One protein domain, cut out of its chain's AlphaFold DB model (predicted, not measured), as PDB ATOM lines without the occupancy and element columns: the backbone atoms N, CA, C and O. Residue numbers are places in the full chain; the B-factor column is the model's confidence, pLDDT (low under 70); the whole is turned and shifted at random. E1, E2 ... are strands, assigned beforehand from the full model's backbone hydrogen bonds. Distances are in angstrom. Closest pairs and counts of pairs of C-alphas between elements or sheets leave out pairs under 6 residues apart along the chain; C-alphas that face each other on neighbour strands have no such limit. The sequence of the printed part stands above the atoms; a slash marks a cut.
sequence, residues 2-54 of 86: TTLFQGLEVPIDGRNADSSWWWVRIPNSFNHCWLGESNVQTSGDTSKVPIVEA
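This is residues 2 to 54 of the 86 residues of an uncharacterized protein of Chloroflexi bacterium RBG_13_60_9 (UniProt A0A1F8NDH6). Little regular structure is found here: a small three-stranded sheet, E1, E2 and E3, with unnamed loops round it. Residues 37 to 54 swing from E3 round to the E1 edge. Of 53 printed residues, 14 are in named strands, with no named helix; the class is all strand. E1, E2, E3 is a meander, each strand the antiparallel neighbour of the one before. The whole is compact, radius of gyration of the C-alphas 10.4 A, spanning 25 by 21 by 17 A.

From residue 2, go on to E1, residues 12 to 15, and E2, residues 21 to 25, a hairpin at 153 degrees; N 23 and O 14 are 2.8 A apart. E2 and E3, residues 32 to 36, are a hairpin at 149 degrees; N 22 and O 35 are 2.9 A apart.

Find C-alpha 12 at (255.000, 240.485, 204.246), where E1 begins. E2 runs 13.1 A; E3 runs 13.2 A to C-alpha 36 at (261.171, 237.894, 194.268).

The printed part has no cut, no long link, and no printed residue under pLDDT 70.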
ATOM      1  N   THR A   2     264.183 253.327 196.319       74.06
ATOM      2  CA  THR A   2     264.244 252.752 197.670       74.06
ATOM      3  C   THR A   2     265.092 251.491 197.605       74.06
ATOM      4  O   THR A   2     264.871 250.667 196.721       74.06
ATOM      5  N   THR A   3     266.040 251.344 198.526       81.69
ATOM      6  CA  THR A   3     266.915 250.170 198.616       81.69
ATOM      7  C   THR A   3     266.630 249.439 199.921       81.69
ATOM      8  O   THR A   3     266.621 250.065 200.980       81.69
ATOM      9  N   LEU A   4     266.415 248.125 199.847       86.00
ATOM     10  CA  LEU A   4     266.374 247.244 201.013       86.00
ATOM     11  C   LEU A   4     267.684 246.452 201.050       86.00
ATOM     12  O   LEU A   4     268.102 245.897 200.035       86.00
ATOM     13  N   PHE A   5     268.355 246.446 202.201       88.12
ATOM     14  CA  PHE A   5     269.627 245.748 202.377       88.12
ATOM     15  C   PHE A   5     269.399 244.310 202.845       88.12
ATOM     16  O   PHE A   5     268.445 244.028 203.567       88.12
ATOM     17  N   GLN A   6     270.298 243.404 202.465       89.12
ATOM     18  CA  GLN A   6     270.271 242.027 202.948       89.12
ATOM     19  C   GLN A   6     270.350 241.981 204.485       89.12
ATOM     20  O   GLN A   6     271.084 242.756 205.097       89.12
ATOM     21  N   GLY A   7     269.604 241.058 205.097       90.56
ATOM     22  CA  GLY A   7     269.536 240.884 206.554       90.56
ATOM     23  C   GLY A   7     268.524 241.796 207.253       90.56
ATOM     24  O   GLY A   7     268.294 241.641 208.447       90.56
ATOM     25  N   LEU A   8     267.900 242.725 206.527       91.31
ATOM     26  CA  LEU A   8     266.778 243.503 207.030       91.31
ATOM     27  C   LEU A   8     265.502 242.654 207.033       91.31
ATOM     28  O   LEU A   8     265.086 242.147 205.992       91.31
ATOM     29  N   GLU A   9     264.852 242.561 208.187       93.44
ATOM     30  CA  GLU A   9     263.537 241.935 208.311       93.44
ATOM     31  C   GLU A   9     262.426 242.953 208.025       93.44
ATOM     32  O   GLU A   9     262.427 244.068 208.553       93.44
ATOM     33  N   VAL A  10     261.468 242.566 207.181       92.88
ATOM     34  CA  VAL A  10     260.307 243.384 206.807       92.88
ATOM     35  C   VAL A  10     259.032 242.537 206.822       92.88
ATOM     36  O   VAL A  10     259.093 241.348 206.503       92.88
ATOM     37  N   PRO A  11     257.870 243.110 207.183       93.69
ATOM     38  CA  PRO A  11     256.614 242.375 207.151       93.69
ATOM     39  C   PRO A  11     256.164 242.115 205.707       93.69
ATOM     40  O   PRO A  11     256.251 242.988 204.835       93.69
ATOM     41  N   ILE A  12     255.652 240.905 205.485       95.38
ATOM     42  CA  ILE A  12     255.000 240.485 204.246       95.38
ATOM     43  C   ILE A  12     253.506 240.769 204.396       95.38
ATOM     44  O   ILE A  12     252.829 240.127 205.198       95.38
ATOM     45  N   ASP A  13     252.997 241.712 203.612       95.69
ATOM     46  CA  ASP A  13     251.587 242.108 203.636       95.69
ATOM     47  C   ASP A  13     250.780 241.420 202.517       95.69
ATOM     48  O   ASP A  13     249.552 241.409 202.569       95.69
ATOM     49  N   GLY A  14     251.443 240.825 201.519       95.56
ATOM     50  CA  GLY A  14     250.793 240.105 200.424       95.56
ATOM     51  C   GLY A  14     251.742 239.225 199.607       95.56
ATOM     52  O   GLY A  14     252.960 239.262 199.788       95.56
ATOM     53  N   ARG A  15     251.180 238.424 198.701       95.81
ATOM     54  CA  ARG A  15     251.913 237.571 197.750       95.81
ATOM     55  C   ARG A  15     251.199 237.489 196.411       95.81
ATOM     56  O   ARG A  15     250.000 237.741 196.345       95.81
ATOM     57  N   ASN A  16     251.891 237.076 195.361       93.31
ATOM     58  CA  ASN A  16     251.209 236.637 194.146       93.31
ATOM     59  C   ASN A  16     250.684 235.189 194.299       93.31
ATOM     60  O   ASN A  16     250.982 234.496 195.274       93.31
ATOM     61  N   ALA A  17     249.872 234.725 193.344       90.88
ATOM     62  CA  ALA A  17     249.143 233.456 193.458       90.88
ATOM     63  C   ALA A  17     250.045 232.213 193.611       90.88
ATOM     64  O   ALA A  17     249.671 231.271 194.309       90.88
ATOM     65  N   ASP A  18     251.228 232.211 192.994       91.19
ATOM     66  CA  ASP A  18     252.192 231.104 193.054       91.19
ATOM     67  C   ASP A  18     253.266 231.274 194.147       91.19
ATOM     68  O   ASP A  18     254.075 230.374 194.356       91.19
ATOM     69  N   SER A  19     253.236 232.380 194.902       92.00
ATOM     70  CA  SER A  19     254.219 232.732 195.944       92.00
ATOM     71  C   SER A  19     255.655 232.928 195.454       92.00
ATOM     72  O   SER A  19     256.590 232.813 196.241       92.00
ATOM     73  N   SER A  20     255.854 233.231 194.172       92.44
ATOM     74  CA  SER A  20     257.171 233.621 193.654       92.44
ATOM     75  C   SER A  20     257.522 235.085 193.945       92.44
ATOM     76  O   SER A  20     258.691 235.462 193.839       92.44
ATOM     77  N   TRP A  21     256.543 235.898 194.359       94.56
ATOM     78  CA  TRP A  21     256.717 237.307 194.706       94.56
ATOM     79  C   TRP A  21     255.996 237.686 196.002       94.56
ATOM     80  O   TRP A  21     254.851 237.292 196.237       94.56
ATOM     81  N   TRP A  22     256.646 238.535 196.799       94.94
ATOM     82  CA  TRP A  22     256.144 239.045 198.076       94.94
ATOM     83  C   TRP A  22     255.929 240.547 198.035       94.94
ATOM     84  O   TRP A  22     256.825 241.298 197.655       94.94
ATOM     85  N   TRP A  23     254.753 240.978 198.475       94.94
ATOM     86  CA  TRP A  23     254.394 242.375 198.646       94.94
ATOM     87  C   TRP A  23     254.744 242.802 200.069       94.94
ATOM     88  O   TRP A  23     254.016 242.515 201.024       94.94
ATOM     89  N   VAL A  24     255.902 243.439 200.224       94.06
ATOM     90  CA  VAL A  24     256.449 243.798 201.538       94.06
ATOM     91  C   VAL A  24     256.305 245.281 201.806       94.06
ATOM     92  O   VAL A  24     256.387 246.098 200.887       94.06
ATOM     93  N   ARG A  25     256.127 245.647 203.076       92.19
ATOM     94  CA  ARG A  25     256.107 247.056 203.471       92.19
ATOM     95  C   ARG A  25     257.525 247.597 203.576       92.19
ATOM     96  O   ARG A  25     258.367 247.032 204.272       92.19
ATOM     97  N   ILE A  26     257.773 248.736 202.939       91.12
ATOM     98  CA  ILE A  26     259.045 249.447 203.072       91.12
ATOM     99  C   ILE A  26     259.117 250.055 204.487       91.12
ATOM    100  O   ILE A  26     258.188 250.763 204.888       91.12
ATOM    101  N   PRO A  27     260.206 249.843 205.253       88.94
ATOM    102  CA  PRO A  27     260.348 250.441 206.577       88.94
ATOM    103  C   PRO A  27     260.210 251.961 206.540       88.94
ATOM    104  O   PRO A  27     260.736 252.624 205.646       88.94
ATOM    105  N   ASN A  28     259.533 252.519 207.544       86.81
ATOM    106  CA  ASN A  28     259.279 253.960 207.664       86.81
ATOM    107  C   ASN A  28     258.516 254.564 206.468       86.81
ATOM    108  O   ASN A  28     258.590 255.768 206.224       86.81
ATOM    109  N   SER A  29     257.778 253.741 205.722       85.69
ATOM    110  CA  SER A  29     256.940 254.164 204.608       85.69
ATOM    111  C   SER A  29     255.576 253.477 204.660       85.69
ATOM    112  O   SER A  29     255.426 252.387 205.210       85.69
ATOM    113  N   PHE A  30     254.579 254.120 204.058       83.69
ATOM    114  CA  PHE A  30     253.294 253.490 203.744       83.69
ATOM    115  C   PHE A  30     253.320 252.756 202.399       83.69
ATOM    116  O   PHE A  30     252.314 252.177 202.005       83.69
ATOM    117  N   ASN A  31     254.454 252.797 201.697       87.81
ATOM    118  CA  ASN A  31     254.625 252.146 200.410       87.81
ATOM    119  C   ASN A  31     255.056 250.689 200.576       87.81
ATOM    120  O   ASN A  31     255.683 250.296 201.566       87.81
ATOM    121  N   HIS A  32     254.812 249.929 199.520       91.06
ATOM    122  CA  HIS A  32     255.214 248.542 199.390       91.06
ATOM    123  C   HIS A  32     256.076 248.338 198.152       91.06
ATOM    124  O   HIS A  32     256.135 249.190 197.260       91.06
ATOM    125  N   CYS A  33     256.746 247.197 198.096       90.00
ATOM    126  CA  CYS A  33     257.419 246.737 196.897       90.00
ATOM    127  C   CYS A  33     257.295 245.224 196.740       90.00
ATOM    128  O   CYS A  33     257.092 244.490 197.709       90.00
ATOM    129  N   TRP A  34     257.440 244.775 195.495       92.06
ATOM    130  CA  TRP A  34     257.546 243.364 195.164       92.06
ATOM    131  C   TRP A  34     258.992 242.891 195.322       92.06
ATOM    132  O   TRP A  34     259.908 243.477 194.741       92.06
ATOM    133  N   LEU A  35     259.190 241.821 196.088       92.56
ATOM    134  CA  LEU A  35     260.457 241.103 196.201       92.56
ATOM    135  C   LEU A  35     260.287 239.681 195.677       92.56
ATOM    136  O   LEU A  35     259.381 238.970 196.103       92.56
ATOM    137  N   GLY A  36     261.162 239.269 194.761       92.50
ATOM    138  CA  GLY A  36     261.171 237.894 194.268       92.50
ATOM    139  C   GLY A  36     261.680 236.936 195.342       92.50
ATOM    140  O   GLY A  36     262.680 237.238 196.001       92.50
ATOM    141  N   GLU A  37     261.034 235.777 195.475       93.44
ATOM    142  CA  GLU A  37     261.365 234.747 196.472       93.44
ATOM    143  C   GLU A  37     262.845 234.337 196.424       93.44
ATOM    144  O   GLU A  37     263.471 234.114 197.453       93.44
ATOM    145  N   SER A  38     263.467 234.348 195.241       93.56
ATOM    146  CA  SER A  38     264.890 234.021 195.073       93.56
ATOM    147  C   SER A  38     265.863 234.955 195.808       93.56
ATOM    148  O   SER A  38     267.045 234.637 195.899       93.56
ATOM    149  N   ASN A  39     265.406 236.119 196.279       91.62
ATOM    150  CA  ASN A  39     266.242 237.140 196.920       91.62
ATOM    151  C   ASN A  39     266.005 237.257 198.431       91.62
ATOM    152  O   ASN A  39     266.636 238.095 199.078       91.62
ATOM    153  N   VAL A  40     265.082 236.475 198.994       94.38
ATOM    154  CA  VAL A  40     264.646 236.611 200.387       94.38
ATOM    155  C   VAL A  40     264.632 235.264 201.103       94.38
ATOM    156  O   VAL A  40     264.808 234.205 200.508       94.38
ATOM    157  N   GLN A  41     264.451 235.315 202.418       94.88
ATOM    158  CA  GLN A  41     264.085 234.164 203.231       94.88
ATOM    159  C   GLN A  41     262.802 234.526 203.966       94.88
ATOM    160  O   GLN A  41     262.736 235.564 204.625       94.88
ATOM    161  N   THR A  42     261.775 233.693 203.831       94.69
ATOM    162  CA  THR A  42     260.500 233.892 204.522       94.69
ATOM    163  C   THR A  42     260.506 233.192 205.880       94.69
ATOM    164  O   THR A  42     261.158 232.167 206.077       94.69
ATOM    165  N   SER A  43     259.785 233.761 206.848       94.25
ATOM    166  CA  SER A  43     259.618 233.196 208.189       94.25
ATOM    167  C   SER A  43     258.145 233.249 208.587       94.25
ATOM    168  O   SER A  43     257.474 234.257 208.361       94.25
ATOM    169  N   GLY A  44     257.638 232.162 209.177       93.31
ATOM    170  CA  GLY A  44     256.227 231.999 209.537       93.31
ATOM    171  C   GLY A  44     255.389 231.258 208.487       93.31
ATOM    172  O   GLY A  44     255.910 230.653 207.553       93.31
ATOM    173  N   ASP A  45     254.067 231.263 208.675       93.31
ATOM    174  CA  ASP A  45     253.116 230.559 207.806       93.31
ATOM    175  C   ASP A  45     252.702 231.434 206.613       93.31
ATOM    176  O   ASP A  45     251.759 232.226 206.689       93.31
ATOM    177  N   THR A  46     253.407 231.272 205.494       94.19
ATOM    178  CA  THR A  46     253.157 232.028 204.259       94.19
ATOM    179  C   THR A  46     251.855 231.640 203.556       94.19
ATOM    180  O   THR A  46     251.364 232.392 202.713       94.19
ATOM    181  N   SER A  47     251.228 230.513 203.923       92.62
ATOM    182  CA  SER A  47     249.968 230.067 203.307       92.62
ATOM    183  C   SER A  47     248.794 231.010 203.599       92.62
ATOM    184  O   SER A  47     247.842 231.074 202.820       92.62
ATOM    185  N   LYS A  48     248.888 231.775 204.694       93.25
ATOM    186  CA  LYS A  48     247.886 232.750 205.148       93.25
ATOM    187  C   LYS A  48     248.103 234.159 204.597       93.25
ATOM    188  O   LYS A  48     247.271 235.031 204.842       93.25
ATOM    189  N   VAL A  49     249.200 234.393 203.879       95.88
ATOM    190  CA  VAL A  49     249.479 235.693 203.262       95.88
ATOM    191  C   VAL A  49     248.474 235.919 202.123       95.88
ATOM    192  O   VAL A  49     248.321 235.035 201.266       95.88
ATOM    193  N   PRO A  50     247.768 237.067 202.102       96.75
ATOM    194  CA  PRO A  50     246.735 237.331 201.109       96.75
ATOM    195  C   PRO A  50     247.332 237.456 199.707       96.75
ATOM    196  O   PRO A  50     248.458 237.927 199.530       96.75
ATOM    197  N   ILE A  51     246.555 237.045 198.706       95.12
ATOM    198  CA  ILE A  51     246.934 237.224 197.306       95.12
ATOM    199  C   ILE A  51     246.670 238.681 196.921       95.12
ATOM    200  O   ILE A  51     245.554 239.173 197.080       95.12
ATOM    201  N   VAL A  52     247.703 239.352 196.424       93.00
ATOM    202  CA  VAL A  52     247.645 240.700 195.859       93.00
ATOM    203  C   VAL A  52     247.902 240.569 194.366       93.00
ATOM    204  O   VAL A  52     248.938 240.047 193.949       93.00
ATOM    205  N   GLU A  53     246.949 241.020 193.557       84.75
ATOM    206  CA  GLU A  53     247.155 241.130 192.117       84.75
ATOM    207  C   GLU A  53     248.117 242.288 191.853       84.75
ATOM    208  O   GLU A  53     247.923 243.397 192.351       84.75
ATOM    209  N   ALA A  54     249.195 242.016 191.115       72.06
ATOM    210  CA  ALA A  54     250.096 243.070 190.684       72.06
ATOM    211  C   ALA A  54     249.370 243.977 189.688       72.06
ATOM    212  O   ALA A  54     248.644 243.493 188.813       72.06
TER     213      ALA A  54